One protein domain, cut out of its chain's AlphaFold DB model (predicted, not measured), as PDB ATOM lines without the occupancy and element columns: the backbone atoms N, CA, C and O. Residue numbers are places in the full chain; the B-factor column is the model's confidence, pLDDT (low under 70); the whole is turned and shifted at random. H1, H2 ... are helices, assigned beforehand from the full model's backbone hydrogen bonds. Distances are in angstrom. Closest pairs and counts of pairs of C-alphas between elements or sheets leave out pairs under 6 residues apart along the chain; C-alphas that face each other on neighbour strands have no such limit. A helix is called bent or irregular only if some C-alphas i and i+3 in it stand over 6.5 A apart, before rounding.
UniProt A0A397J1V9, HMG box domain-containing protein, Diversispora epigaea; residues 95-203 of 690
ATOM      1  N   LYS A  95     148.922  15.770  54.405       90.75
ATOM      2  CA  LYS A  95     148.990  17.219  54.152       90.75
ATOM      3  C   LYS A  95     150.275  17.864  54.668       90.75
ATOM      4  O   LYS A  95     150.778  18.794  54.050       90.75
ATOM      5  N   ILE A  96     150.839  17.367  55.774       91.62
ATOM      6  CA  ILE A  96     152.136  17.841  56.293       91.62
ATOM      7  C   ILE A  96     153.262  17.467  55.321       91.62
ATOM      8  O   ILE A  96     154.207  18.232  55.147       91.62
ATOM      9  N   ILE A  97     153.163  16.295  54.689       91.94
ATOM     10  CA  ILE A  97     154.149  15.808  53.718       91.94
ATOM     11  C   ILE A  97     154.063  16.636  52.428       91.94
ATOM     12  O   ILE A  97     155.084  17.134  51.966       91.94
ATOM     13  N   GLU A  98     152.851  16.845  51.909       93.00
ATOM     14  CA  GLU A  98     152.573  17.690  50.736       93.00
ATOM     15  C   GLU A  98     153.075  19.130  50.941       93.00
ATOM     16  O   GLU A  98     153.826  19.643  50.114       93.00
ATOM     17  N   GLN A  99     152.757  19.750  52.086       92.56
ATOM     18  CA  GLN A  99     153.228  21.098  52.433       92.56
ATOM     19  C   GLN A  99     154.758  21.203  52.463       92.56
ATOM     20  O   GLN A  99     155.316  22.129  51.881       92.56
ATOM     21  N   VAL A 100     155.452  20.250  53.098       93.75
ATOM     22  CA  VAL A 100     156.925  20.270  53.165       93.75
ATOM     23  C   VAL A 100     157.568  20.070  51.788       93.75
ATOM     24  O   VAL A 100     158.625  20.643  51.534       93.75
ATOM     25  N   ILE A 101     156.946  19.297  50.894       93.69
ATOM     26  CA  ILE A 101     157.417  19.142  49.508       93.69
ATOM     27  C   ILE A 101     157.189  20.432  48.702       93.69
ATOM     28  O   ILE A 101     158.060  20.819  47.933       93.69
ATOM     29  N   SER A 102     156.083  21.151  48.931       92.50
ATOM     30  CA  SER A 102     155.785  22.431  48.257       92.50
ATOM     31  C   SER A 102     156.672  23.622  48.670       92.50
ATOM     32  O   SER A 102     156.501  24.723  48.159       92.50
ATOM     33  N   GLU A 103     157.619  23.424  49.592       92.25
ATOM     34  CA  GLU A 103     158.615  24.429  50.009       92.25
ATOM     35  C   GLU A 103     159.949  24.322  49.249       92.25
ATOM     36  O   GLU A 103     160.913  25.006  49.599       92.25
ATOM     37  N   ILE A 104     160.030  23.427  48.266       93.75
ATOM     38  CA  ILE A 104     161.198  23.181  47.416       93.75
ATOM     39  C   ILE A 104     160.941  23.839  46.056       93.75
ATOM     40  O   ILE A 104     159.802  23.883  45.598       93.75
ATOM     41  N   ASP A 105     161.987  24.298  45.377       92.75
ATOM     42  CA  ASP A 105     161.897  24.644  43.961       92.75
ATOM     43  C   ASP A 105     161.645  23.404  43.075       92.75
ATOM     44  O   ASP A 105     162.187  22.316  43.305       92.75
ATOM     45  N   ASP A 106     160.852  23.581  42.013       93.69
ATOM     46  CA  ASP A 106     160.466  22.505  41.085       93.69
ATOM     47  C   ASP A 106     161.669  21.821  40.413       93.69
ATOM     48  O   ASP A 106     161.603  20.645  40.043       93.69
ATOM     49  N   HIS A 107     162.787  22.536  40.260       93.00
ATOM     50  CA  HIS A 107     164.016  22.018  39.666       93.00
ATOM     51  C   HIS A 107     164.699  20.999  40.596       93.00
ATOM     52  O   HIS A 107     164.947  19.864  40.184       93.00
ATOM     53  N   THR A 108     164.925  21.347  41.865       91.56
ATOM     54  CA  THR A 108     165.435  20.420  42.888       91.56
ATOM     55  C   THR A 108     164.473  19.245  43.089       91.56
ATOM     56  O   THR A 108     164.926  18.103  43.178       91.56
ATOM     57  N   LEU A 109     163.152  19.469  43.093       93.38
ATOM     58  CA  LEU A 109     162.168  18.380  43.174       93.38
ATOM     59  C   LEU A 109     162.249  17.422  41.969       93.38
ATOM     60  O   LEU A 109     162.187  16.199  42.142       93.38
ATOM     61  N   SER A 110     162.450  17.957  40.762       93.50
ATOM     62  CA  SER A 110     162.660  17.168  39.539       93.50
ATOM     63  C   SER A 110     163.950  16.345  39.600       93.50
ATOM     64  O   SER A 110     163.946  15.163  39.256       93.50
ATOM     65  N   GLU A 111     165.044  16.931  40.092       93.75
ATOM     66  CA  GLU A 111     166.338  16.252  40.228       93.75
ATOM     67  C   GLU A 111     166.317  15.165  41.320       93.75
ATOM     68  O   GLU A 111     166.809  14.055  41.099       93.75
ATOM     69  N   ILE A 112     165.651  15.417  42.456       94.06
ATOM     70  CA  ILE A 112     165.353  14.388  43.467       94.06
ATOM     71  C   ILE A 112     164.583  13.225  42.820       94.06
ATOM     72  O   ILE A 112     164.989  12.067  42.949       94.06
ATOM     73  N   SER A 113     163.508  13.528  42.084       94.50
ATOM     74  CA  SER A 113     162.652  12.528  41.424       94.50
ATOM     75  C   SER A 113     163.388  11.712  40.356       94.50
ATOM     76  O   SER A 113     163.064  10.543  40.149       94.50
ATOM     77  N   ARG A 114     164.408  12.291  39.710       92.88
ATOM     78  CA  ARG A 114     165.273  11.614  38.732       92.88
ATOM     79  C   ARG A 114     166.253  10.627  39.380       92.88
ATOM     80  O   ARG A 114     166.638   9.648  38.742       92.88
ATOM     81  N   GLN A 115     166.665  10.878  40.625       92.06
ATOM     82  CA  GLN A 115     167.714  10.112  41.308       92.06
ATOM     83  C   GLN A 115     167.185   8.962  42.189       92.06
ATOM     84  O   GLN A 115     167.905   7.983  42.434       92.06
ATOM     85  N   ILE A 116     165.945   9.049  42.677       94.62
ATOM     86  CA  ILE A 116     165.317   8.042  43.551       94.62
ATOM     87  C   ILE A 116     164.516   6.987  42.767       94.62
ATOM     88  O   ILE A 116     164.146   7.165  41.613       94.62
ATOM     89  N   THR A 117     164.252   5.848  43.400       93.00
ATOM     90  CA  THR A 117     163.336   4.794  42.918       93.00
ATOM     91  C   THR A 117     162.137   4.617  43.853       93.00
ATOM     92  O   THR A 117     161.090   4.131  43.431       93.00
ATOM     93  N   VAL A 118     162.252   5.028  45.117       93.31
ATOM     94  CA  VAL A 118     161.115   5.151  46.039       93.31
ATOM     95  C   VAL A 118     160.577   6.585  45.983       93.31
ATOM     96  O   VAL A 118     161.375   7.499  46.171       93.31
ATOM     97  N   PRO A 119     159.259   6.811  45.813       94.19
ATOM     98  CA  PRO A 119     158.672   8.154  45.832       94.19
ATOM     99  C   PRO A 119     159.023   8.961  47.096       94.19
ATOM    100  O   PRO A 119     159.115   8.404  48.202       94.19
ATOM    101  N   ILE A 120     159.238  10.270  46.937       94.56
ATOM    102  CA  ILE A 120     159.816  11.150  47.967       94.56
ATOM    103  C   ILE A 120     158.977  11.168  49.258       94.56
ATOM    104  O   ILE A 120     159.527  11.075  50.357       94.56
ATOM    105  N   GLU A 121     157.648  11.129  49.142       93.00
ATOM    106  CA  GLU A 121     156.654  11.102  50.235       93.00
ATOM    107  C   GLU A 121     156.757   9.835  51.094       93.00
ATOM    108  O   GLU A 121     156.264   9.790  52.226       93.00
ATOM    109  N   ASN A 122     157.353   8.773  50.549       92.50
ATOM    110  CA  ASN A 122     157.628   7.527  51.252       92.50
ATOM    111  C   ASN A 122     159.038   7.517  51.846       92.50
ATOM    112  O   ASN A 122     159.231   6.946  52.923       92.50
ATOM    113  N   LEU A 123     160.010   8.156  51.187       93.12
ATOM    114  CA  LEU A 123     161.372   8.310  51.694       93.12
ATOM    115  C   LEU A 123     161.435   9.230  52.915       93.12
ATOM    116  O   LEU A 123     161.975   8.802  53.937       93.12
ATOM    117  N   ILE A 124     160.837  10.424  52.863       94.06
ATOM    118  CA  ILE A 124     160.925  11.414  53.953       94.06
ATOM    119  C   ILE A 124     160.070  11.038  55.177       94.06
ATOM    120  O   ILE A 124     160.402  11.394  56.309       94.06
ATOM    121  N   ARG A 125     159.024  10.224  54.981       90.31
ATOM    122  CA  ARG A 125     158.085   9.770  56.024       90.31
ATOM    123  C   ARG A 125     158.779   9.043  57.194       90.31
ATOM    124  O   ARG A 125     159.396   7.992  56.968       90.31
ATOM    125  N   PRO A 126     158.616   9.521  58.449       85.12
ATOM    126  CA  PRO A 126     159.113   8.848  59.648       85.12
ATOM    127  C   PRO A 126     158.657   7.385  59.769       85.12
ATOM    128  O   PRO A 126     157.535   7.017  59.421       85.12
ATOM    129  N   THR A 127     159.541   6.519  60.274       76.75
ATOM    130  CA  THR A 127     159.316   5.063  60.231       76.75
ATOM    131  C   THR A 127     158.288   4.577  61.262       76.75
ATOM    132  O   THR A 127     158.542   4.558  62.462       76.75
ATOM    133  N   ALA A 128     157.143   4.078  60.783       66.12
ATOM    134  CA  ALA A 128     156.007   3.641  61.608       66.12
ATOM    135  C   ALA A 128     156.303   2.520  62.635       66.12
ATOM    136  O   ALA A 128     155.517   2.291  63.549       66.12
ATOM    137  N   LYS A 129     157.414   1.781  62.489       63.84
ATOM    138  CA  LYS A 129     157.752   0.604  63.313       63.84
ATOM    139  C   LYS A 129     158.939   0.860  64.243       63.84
ATOM    140  O   LYS A 129     159.973   0.190  64.168       63.84
ATOM    141  N   SER A 130     158.763   1.792  65.175       64.31
ATOM    142  CA  SER A 130     159.639   1.889  66.344       64.31
ATOM    143  C   SER A 130     159.516   0.621  67.194       64.31
ATOM    144  O   SER A 130     158.489   0.378  67.825       64.31
ATOM    145  N   ARG A 131     160.580  -0.195  67.248       62.66
ATOM    146  CA  ARG A 131     160.608  -1.499  67.957       62.66
ATOM    147  C   ARG A 131     160.407  -1.410  69.484       62.66
ATOM    148  O   ARG A 131     160.559  -2.415  70.169       62.66
ATOM    149  N   LYS A 132     160.168  -0.209  70.022       63.25
ATOM    150  CA  LYS A 132     159.981   0.090  71.452       63.25
ATOM    151  C   LYS A 132     158.862   1.108  71.720       63.25
ATOM    152  O   LYS A 132     158.863   1.726  72.774       63.25
ATOM    153  N   GLY A 133     157.954   1.326  70.765       68.69
ATOM    154  CA  GLY A 133     156.743   2.134  70.964       68.69
ATOM    155  C   GLY A 133     156.924   3.654  71.094       68.69
ATOM    156  O   GLY A 133     155.923   4.341  71.189       68.69
ATOM    157  N   GLY A 134     158.150   4.190  71.075       79.88
ATOM    158  CA  GLY A 134     158.402   5.642  71.099       79.88
ATOM    159  C   GLY A 134     158.572   6.260  69.707       79.88
ATOM    160  O   GLY A 134     158.849   5.542  68.746       79.88
ATOM    161  N   ILE A 135     158.472   7.589  69.615       86.94
ATOM    162  CA  ILE A 135     158.625   8.377  68.377       86.94
ATOM    163  C   ILE A 135     159.919   7.989  67.617       86.94
ATOM    164  O   ILE A 135     160.996   7.932  68.226       86.94
ATOM    165  N   PRO A 136     159.847   7.669  66.307       87.88
ATOM    166  CA  PRO A 136     161.025   7.384  65.491       87.88
ATOM    167  C   PRO A 136     161.833   8.663  65.254       87.88
ATOM    168  O   PRO A 136     161.260   9.707  64.993       87.88
ATOM    169  N   ARG A 137     163.167   8.573  65.272       89.94
ATOM    170  CA  ARG A 137     164.045   9.720  64.972       89.94
ATOM    171  C   ARG A 137     163.797  10.254  63.545       89.94
ATOM    172  O   ARG A 137     163.482   9.434  62.672       89.94
ATOM    173  N   PRO A 138     164.042  11.552  63.268       91.38
ATOM    174  CA  PRO A 138     164.176  12.035  61.894       91.38
ATOM    175  C   PRO A 138     165.280  11.254  61.162       91.38
ATOM    176  O   PRO A 138     166.208  10.716  61.779       91.38
ATOM    177  N   GLN A 139     165.143  11.129  59.844       92.56
ATOM    178  CA  GLN A 139     166.029  10.302  59.026       92.56
ATOM    179  C   GLN A 139     167.200  11.130  58.502       92.56
ATOM    180  O   GLN A 139     166.996  12.219  57.985       92.56
ATOM    181  N   ASN A 140     168.416  10.596  58.622       95.56
ATOM    182  CA  ASN A 140     169.613  11.223  58.064       95.56
ATOM    183  C   ASN A 140     169.841  10.783  56.596       95.56
ATOM    184  O   ASN A 140     169.234   9.792  56.168       95.56
ATOM    185  N   PRO A 141     170.733  11.456  55.841       97.31
ATOM    186  CA  PRO A 141     170.910  11.226  54.402       97.31
ATOM    187  C   PRO A 141     171.199   9.758  54.070       97.31
ATOM    188  O   PRO A 141     170.510   9.140  53.261       97.31
ATOM    189  N   PHE A 142     172.128   9.142  54.809       97.19
ATOM    190  CA  PHE A 142     172.484   7.729  54.657       97.19
ATOM    191  C   PHE A 142     171.317   6.758  54.921       97.19
ATOM    192  O   PHE A 142     171.201   5.726  54.258       97.19
ATOM    193  N   VAL A 143     170.427   7.047  55.880       95.44
ATOM    194  CA  VAL A 143     169.244   6.205  56.133       95.44
ATOM    195  C   VAL A 143     168.256   6.281  54.971       95.44
ATOM    196  O   VAL A 143     167.673   5.247  54.636       95.44
ATOM    197  N   ILE A 144     168.104   7.449  54.342       96.44
ATOM    198  CA  ILE A 144     167.273   7.632  53.144       96.44
ATOM    199  C   ILE A 144     167.920   6.915  51.948       96.44
ATOM    200  O   ILE A 144     167.281   6.048  51.351       96.44
ATOM    201  N   TYR A 145     169.211   7.147  51.692       97.62
ATOM    202  CA  TYR A 145     169.997   6.467  50.653       97.62
ATOM    203  C   TYR A 145     169.915   4.943  50.753       97.62
ATOM    204  O   TYR A 145     169.583   4.253  49.790       97.62
ATOM    205  N   ARG A 146     170.140   4.385  51.949       97.06
ATOM    206  CA  ARG A 146     170.050   2.938  52.185       97.06
ATOM    207  C   ARG A 146     168.626   2.408  51.971       97.06
ATOM    208  O   ARG A 146     168.490   1.257  51.572       97.06
ATOM    209  N   ARG A 147     167.569   3.188  52.240       95.75
ATOM    210  CA  ARG A 147     166.174   2.787  51.954       95.75
ATOM    211  C   ARG A 147     165.889   2.763  50.453       95.75
ATOM    212  O   ARG A 147     165.268   1.813  49.988       95.75
ATOM    213  N   ASP A 148     166.367   3.756  49.713       96.81
ATOM    214  CA  ASP A 148     166.211   3.806  48.260       96.81
ATOM    215  C   ASP A 148     167.022   2.700  47.561       96.81
ATOM    216  O   ASP A 148     166.479   1.914  46.782       96.81
ATOM    217  N   LEU A 149     168.289   2.512  47.950       96.31
ATOM    218  CA  LEU A 149     169.113   1.395  47.483       96.31
ATOM    219  C   LEU A 149     168.503   0.031  47.848       96.31
ATOM    220  O   LEU A 149     168.599  -0.908  47.060       96.31
ATOM    221  N   GLN A 150     167.843  -0.097  49.005       96.44
ATOM    222  CA  GLN A 150     167.121  -1.319  49.376       96.44
ATOM    223  C   GLN A 150     165.984  -1.624  48.389       96.44
ATOM    224  O   GLN A 150     165.815  -2.783  48.010       96.44
ATOM    225  N   ALA A 151     165.243  -0.614  47.926       95.19
ATOM    226  CA  ALA A 151     164.223  -0.785  46.893       95.19
ATOM    227  C   ALA A 151     164.842  -1.110  45.525       95.19
ATOM    228  O   ALA A 151     164.427  -2.083  44.898       95.19
ATOM    229  N   LYS A 152     165.899  -0.393  45.112       95.12
ATOM    230  CA  LYS A 152     166.664  -0.681  43.882       95.12
ATOM    231  C   LYS A 152     167.161  -2.136  43.850       95.12
ATOM    232  O   LYS A 152     166.962  -2.827  42.854       95.12
ATOM    233  N   LEU A 153     167.727  -2.641  44.952       93.75
ATOM    234  CA  LEU A 153     168.146  -4.046  45.098       93.75
ATOM    235  C   LEU A 153     166.959  -5.026  45.118       93.75
ATOM    236  O   LEU A 153     167.061  -6.109  44.551       93.75
ATOM    237  N   THR A 154     165.826  -4.651  45.720       95.56
ATOM    238  CA  THR A 154     164.598  -5.472  45.717       95.56
ATOM    239  C   THR A 154     164.026  -5.633  44.307       95.56
ATOM    240  O   THR A 154     163.602  -6.725  43.943       95.56
ATOM    241  N   ALA A 155     164.037  -4.565  43.504       94.31
ATOM    242  CA  ALA A 155     163.531  -4.569  42.132       94.31
ATOM    243  C   ALA A 155     164.459  -5.315  41.155       94.31
ATOM    244  O   ALA A 155     163.980  -5.968  40.235       94.31
ATOM    245  N   THR A 156     165.779  -5.236  41.359       94.12
ATOM    246  CA  THR A 156     166.786  -5.833  40.455       94.12
ATOM    247  C   THR A 156     167.184  -7.267  40.804       94.12
ATOM    248  O   THR A 156     167.506  -8.033  39.903       94.12
ATOM    249  N   LEU A 157     167.174  -7.642  42.090       92.69
ATOM    250  CA  LEU A 157     167.648  -8.947  42.586       92.69
ATOM    251  C   LEU A 157     166.605  -9.699  43.437       92.69
ATOM    252  O   LEU A 157     166.890 -10.774  43.965       92.69
ATOM    253  N   GLY A 158     165.396  -9.150  43.570       93.00
ATOM    254  CA  GLY A 158     164.259  -9.786  44.230       93.00
ATOM    255  C   GLY A 158     164.170  -9.582  45.756       93.00
ATOM    256  O   GLY A 158     165.095  -9.068  46.401       93.00
ATOM    257  N   PRO A 159     163.043 -10.001  46.372       92.38
ATOM    258  CA  PRO A 159     162.762  -9.776  47.794       92.38
ATOM    259  C   PRO A 159     163.757 -10.421  48.764       92.38
ATOM    260  O   PRO A 159     163.988  -9.877  49.845       92.38
ATOM    261  N   ASP A 160     164.376 -11.545  48.402       91.56
ATOM    262  CA  ASP A 160     165.327 -12.249  49.275       91.56
ATOM    263  C   ASP A 160     166.597 -11.418  49.515       91.56
ATOM    264  O   ASP A 160     167.061 -11.282  50.649       91.56
ATOM    265  N   VAL A 161     167.118 -10.769  48.467       89.75
ATOM    266  CA  VAL A 161     168.273  -9.865  48.578       89.75
ATOM    267  C   VAL A 161     167.870  -8.555  49.256       89.75
ATOM    268  O   VAL A 161     168.566  -8.082  50.157       89.75
ATOM    269  N   GLY A 162     166.714  -7.995  48.883       87.94
ATOM    270  CA  GLY A 162     166.175  -6.764  49.468       87.94
ATOM    271  C   GLY A 162     165.831  -6.861  50.959       87.94
ATOM    272  O   GLY A 162     165.946  -5.876  51.696       87.94
ATOM    273  N   SER A 163     165.442  -8.043  51.441       90.69
ATOM    274  CA  SER A 163     165.130  -8.297  52.856       90.69
ATOM    275  C   SER A 163     166.361  -8.632  53.707       90.69
ATOM    276  O   SER A 163     166.327  -8.429  54.926       90.69
ATOM    277  N   HIS A 164     167.477  -9.058  53.097       92.44
ATOM    278  CA  HIS A 164     168.728  -9.370  53.793       92.44
ATOM    279  C   HIS A 164     169.484  -8.097  54.236       92.44
ATOM    280  O   HIS A 164     170.541  -7.718  53.720       92.44
ATOM    281  N   LEU A 165     168.932  -7.431  55.256       91.06
ATOM    282  CA  LEU A 165     169.382  -6.140  55.781       91.06
ATOM    283  C   LEU A 165     170.898  -6.025  56.076       91.06
ATOM    284  O   LEU A 165     171.430  -4.938  55.840       91.06
ATOM    285  N   PRO A 166     171.633  -7.061  56.544       92.81
ATOM    286  CA  PRO A 166     173.086  -6.968  56.719       92.81
ATOM    287  C   PRO A 166     173.846  -6.743  55.402       92.81
ATOM    288  O   PRO A 166     174.788  -5.953  55.375       92.81
ATOM    289  N   PHE A 167     173.415  -7.380  54.306       92.94
ATOM    290  CA  PHE A 167     173.999  -7.177  52.972       92.94
ATOM    291  C   PHE A 167     173.672  -5.778  52.452       92.94
ATOM    292  O   PHE A 167     174.583  -5.014  52.148       92.94
ATOM    293  N   VAL A 168     172.386  -5.412  52.462       94.12
ATOM    294  CA  VAL A 168     171.902  -4.088  52.035       94.12
ATOM    295  C   VAL A 168     172.617  -2.958  52.785       94.12
ATOM    296  O   VAL A 168     172.978  -1.953  52.186       94.12
ATOM    297  N   SER A 169     172.860  -3.118  54.090       93.94
ATOM    298  CA  SER A 169     173.552  -2.101  54.896       93.94
ATOM    299  C   SER A 169     175.050  -2.016  54.584       93.94
ATOM    300  O   SER A 169     175.588  -0.912  54.552       93.94
ATOM    301  N   LYS A 170     175.718  -3.152  54.328       95.00
ATOM    302  CA  LYS A 170     177.135  -3.179  53.932       95.00
ATOM    303  C   LYS A 170     177.337  -2.561  52.545       95.00
ATOM    304  O   LYS A 170     178.220  -1.727  52.378       95.00
ATOM    305  N   GLU A 171     176.498  -2.932  51.579       93.69
ATOM    306  CA  GLU A 171     176.571  -2.405  50.214       93.69
ATOM    307  C   GLU A 171     176.183  -0.922  50.154       93.69
ATOM    308  O   GLU A 171     176.845  -0.155  49.464       93.69
ATOM    309  N   ALA A 172     175.195  -0.476  50.941       96.69
ATOM    310  CA  ALA A 172     174.900   0.950  51.072       96.69
ATOM    311  C   ALA A 172     176.074   1.742  51.650       96.69
ATOM    312  O   ALA A 172     176.369   2.811  51.133       96.69
ATOM    313  N   SER A 173     176.755   1.227  52.683       95.81
ATOM    314  CA  SER A 173     177.943   1.883  53.247       95.81
ATOM    315  C   SER A 173     179.039   2.032  52.191       95.81
ATOM    316  O   SER A 173     179.551   3.130  51.999       95.81
ATOM    317  N   ARG A 174     179.336   0.947  51.463       96.88
ATOM    318  CA  ARG A 174     180.349   0.920  50.400       96.88
ATOM    319  C   ARG A 174     180.009   1.864  49.246       96.88
ATOM    320  O   ARG A 174     180.906   2.504  48.713       96.88
ATOM    321  N   LYS A 175     178.738   1.929  48.829       95.88
ATOM    322  CA  LYS A 175     178.314   2.840  47.761       95.88
ATOM    323  C   LYS A 175     178.307   4.298  48.215       95.88
ATOM    324  O   LYS A 175     178.840   5.118  47.490       95.88
ATOM    325  N   TRP A 176     177.781   4.606  49.403       97.44
ATOM    326  CA  TRP A 176     177.727   5.972  49.948       97.44
ATOM    327  C   TRP A 176     179.114   6.615  50.086       97.44
ATOM    328  O   TRP A 176     179.278   7.795  49.798       97.44
ATOM    329  N   GLU A 177     180.119   5.833  50.487       95.38
ATOM    330  CA  GLU A 177     181.515   6.275  50.600       95.38
ATOM    331  C   GLU A 177     182.088   6.767  49.257       95.38
ATOM    332  O   GLU A 177     182.728   7.815  49.212       95.38
ATOM    333  N   ILE A 178     181.793   6.057  48.160       95.75
ATOM    334  CA  ILE A 178     182.235   6.397  46.794       95.75
ATOM    335  C   ILE A 178     181.205   7.212  45.992       95.75
ATOM    336  O   ILE A 178     181.414   7.459  44.806       95.75
ATOM    337  N   GLU A 179     180.075   7.580  46.599       95.69
ATOM    338  CA  GLU A 179     178.983   8.279  45.918       95.69
ATOM    339  C   GLU A 179     179.387   9.724  45.609       95.69
ATOM    340  O   GLU A 179     180.118  10.360  46.376       95.69
ATOM    341  N   ARG A 180     178.915  10.255  44.478       96.44
ATOM    342  CA  ARG A 180     179.255  11.622  44.055       96.44
ATOM    343  C   ARG A 180     178.612  12.656  44.989       96.44
ATOM    344  O   ARG A 180     177.526  12.429  45.521       96.44
ATOM    345  N   GLU A 181     179.277  13.792  45.197       94.75
ATOM    346  CA  GLU A 181     178.837  14.779  46.194       94.75
ATOM    347  C   GLU A 181     177.526  15.481  45.805       94.75
ATOM    348  O   GLU A 181     176.679  15.707  46.661       94.75
ATOM    349  N   ASP A 182     177.284  15.707  44.510       93.88
ATOM    350  CA  ASP A 182     175.986  16.175  44.005       93.88
ATOM    351  C   ASP A 182     174.847  15.204  44.362       93.88
ATOM    352  O   ASP A 182     173.777  15.624  44.798       93.88
ATOM    353  N   ILE A 183     175.100  13.894  44.279       94.94
ATOM    354  CA  ILE A 183     174.144  12.876  44.718       94.94
ATOM    355  C   ILE A 183     173.969  12.885  46.236       94.94
ATOM    356  O   ILE A 183     172.835  12.806  46.698       94.94
ATOM    357  N   LYS A 184     175.038  12.999  47.033       94.75
ATOM    358  CA  LYS A 184     174.910  13.097  48.499       94.75
ATOM    359  C   LYS A 184     174.055  14.302  48.895       94.75
ATOM    360  O   LYS A 184     173.118  14.113  49.668       94.75
ATOM    361  N   ASN A 185     174.277  15.468  48.281       96.44
ATOM    362  CA  ASN A 185     173.497  16.691  48.497       96.44
ATOM    363  C   ASN A 185     171.988  16.480  48.255       96.44
ATOM    364  O   ASN A 185     171.169  16.933  49.053       96.44
ATOM    365  N   ILE A 186     171.598  15.715  47.225       96.00
ATOM    366  CA  ILE A 186     170.191  15.327  46.978       96.00
ATOM    367  C   ILE A 186     169.599  14.550  48.177       96.00
ATOM    368  O   ILE A 186     168.447  14.765  48.565       96.00
ATOM    369  N   TYR A 187     170.385  13.679  48.821       97.38
ATOM    370  CA  TYR A 187     169.977  12.983  50.050       97.38
ATOM    371  C   TYR A 187     170.055  13.858  51.313       97.38
ATOM    372  O   TYR A 187     169.348  13.560  52.279       97.38
ATOM    373  N   GLU A 188     170.848  14.933  51.318       97.56
ATOM    374  CA  GLU A 188     170.850  15.941  52.389       97.56
ATOM    375  C   GLU A 188     169.593  16.809  52.359       97.56
ATOM    376  O   GLU A 188     168.914  16.921  53.382       97.56
ATOM    377  N   VAL A 189     169.194  17.299  51.179       96.56
ATOM    378  CA  VAL A 189     167.909  17.992  50.990       96.56
ATOM    379  C   VAL A 189     166.759  17.103  51.475       96.56
ATOM    380  O   VAL A 189     165.972  17.521  52.323       96.56
ATOM    381  N   MET A 190     166.703  15.834  51.050       96.50
ATOM    382  CA  MET A 190     165.680  14.897  51.539       96.50
ATOM    383  C   MET A 190     165.729  14.631  53.053       96.50
ATOM    384  O   MET A 190     164.689  14.327  53.643       96.50
ATOM    385  N   ALA A 191     166.889  14.741  53.706       97.25
ATOM    386  CA  ALA A 191     166.995  14.600  55.158       97.25
ATOM    387  C   ALA A 191     166.427  15.823  55.897       97.25
ATOM    388  O   ALA A 191     165.712  15.656  56.886       97.25
ATOM    389  N   GLU A 192     166.656  17.033  55.385       96.88
ATOM    390  CA  GLU A 192     166.040  18.255  55.913       96.88
ATOM    391  C   GLU A 192     164.516  18.282  55.683       96.88
ATOM    392  O   GLU A 192     163.766  18.661  56.581       96.88
ATOM    393  N   LEU A 193     164.013  17.743  54.565       95.94
ATOM    394  CA  LEU A 193     162.572  17.497  54.383       95.94
ATOM    395  C   LEU A 193     162.027  16.476  55.396       95.94
ATOM    396  O   LEU A 193     160.990  16.702  56.021       95.94
ATOM    397  N   ALA A 194     162.729  15.357  55.603       95.81
ATOM    398  CA  ALA A 194     162.345  14.345  56.589       95.81
ATOM    399  C   ALA A 194     162.337  14.899  58.025       95.81
ATOM    400  O   ALA A 194     161.529  14.466  58.850       95.81
ATOM    401  N   LYS A 195     163.212  15.868  58.311       95.50
ATOM    402  CA  LYS A 195     163.270  16.631  59.558       95.50
ATOM    403  C   LYS A 195     162.105  17.621  59.676       95.50
ATOM    404  O   LYS A 195     161.369  17.502  60.649       95.50
ATOM    405  N   LYS A 196     161.824  18.460  58.668       95.56
ATOM    406  CA  LYS A 196     160.634  19.341  58.632       95.56
ATOM    407  C   LYS A 196     159.321  18.564  58.838       95.56
ATOM    408  O   LYS A 196     158.499  18.945  59.672       95.56
ATOM    409  N   VAL A 197     159.125  17.445  58.124       94.88
ATOM    410  CA  VAL A 197     157.948  16.562  58.300       94.88
ATOM    411  C   VAL A 197     157.894  16.011  59.724       94.88
ATOM    412  O   VAL A 197     156.828  15.987  60.341       94.88
ATOM    413  N   HIS A 198     159.032  15.565  60.261       94.12
ATOM    414  CA  HIS A 198     159.115  15.046  61.621       94.12
ATOM    415  C   HIS A 198     158.770  16.122  62.666       94.12
ATOM    416  O   HIS A 198     157.959  15.853  63.546       94.12
ATOM    417  N   GLU A 199     159.342  17.320  62.574       94.00
ATOM    418  CA  GLU A 199     159.113  18.446  63.493       94.00
ATOM    419  C   GLU A 199     157.638  18.874  63.506       94.00
ATOM    420  O   GLU A 199     157.047  18.998  64.575       94.00
ATOM    421  N   ARG A 200     156.988  18.971  62.336       94.12
ATOM    422  CA  ARG A 200     155.540  19.257  62.238       94.12
ATOM    423  C   ARG A 200     154.645  18.129  62.758       94.12
ATOM    424  O   ARG A 200     153.527  18.385  63.190       94.12
ATOM    425  N   THR A 201     155.118  16.882  62.717       91.94
ATOM    426  CA  THR A 201     154.375  15.715  63.230       91.94
ATOM    427  C   THR A 201     154.559  15.526  64.740       91.94
ATOM    428  O   THR A 201     153.667  15.004  65.411       91.94
ATOM    429  N   TYR A 202     155.712  15.935  65.273       91.88
ATOM    430  CA  TYR A 202     156.153  15.681  66.642       91.88
ATOM    431  C   TYR A 202     156.868  16.916  67.239       91.88
ATOM    432  O   TYR A 202     158.072  16.839  67.506       91.88
ATOM    433  N   PRO A 203     156.169  18.047  67.463       91.56
ATOM    434  CA  PRO A 203     156.796  19.282  67.947       91.56
ATOM    435  C   PRO A 203     157.489  19.105  69.310       91.56
ATOM    436  O   PRO A 203     158.581  19.623  69.519       91.56
TER     437      PRO A 203
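Overview. This is residues 95 to 203 of the 690 residues of the protein "HMG box domain-containing protein" of Diversispora epigaea (UniProt A0A397J1V9). What shape do these coordinates make? The long helix H7 and helix H4 are two arms of a bent frame, with H4 starting on H7 and standing steeply off it. H1, H2 and short H3 lie over one side of H7, short H5 packs by H4's far end, H6 folds back across H4, and residues 129 to 134 stick out. How large is it? The printed part has 109 residues with seven named helices, H1 to H7 in order, no named strand, all helix. It is compact, with a radius of gyration of the C-alphas of 14.1 A, and spans 37 by 35 by 22 A.

Along the chain. Where is the longest helix? H7, residues 181 to 201, runs 29.8 A from C-alpha 181 at (178.837, 14.779, 46.194) to C-alpha 201 at (154.375, 15.715, 63.230). Where are the others? H4, residues 141 to 157, is 23.6 A long, H6, 165 to 177, 18.1 A, and H2, 106 to 115, 14.4 A. H1 is residues 95 to 101, H3 120 to 123 and H5 159 to 163.

Arrangement. How do H7 and H4 meet? They touch about perpendicular, only just past steep at 71 degrees, by residues 184 to 191 and 141 to 145; the closest C-alphas, Pro 141 and Tyr 187, are 4.8 A apart. What else touches them? H1 touches residues 193 to 201 of H7 at a shallow tilt of 26 degrees, opposite ways, C-alphas 97 and 197 closest at 6.0 A. H6 touches H4 at a steep tilt of 62 degrees, C-alphas 146 and 172 closest at 5.4 A. Are the backbones helical? Every O i to N i+4 pair is within hydrogen-bond range in H1, H2, H4, H5, H6 and H7; H3 is too short for one.

Size, cuts and confidence. Which link is long? H3 to H4, 17 residues, is long; the others are tight, and the printed part has no cut. Where is confidence low? Residues 128 to 133 are under 70.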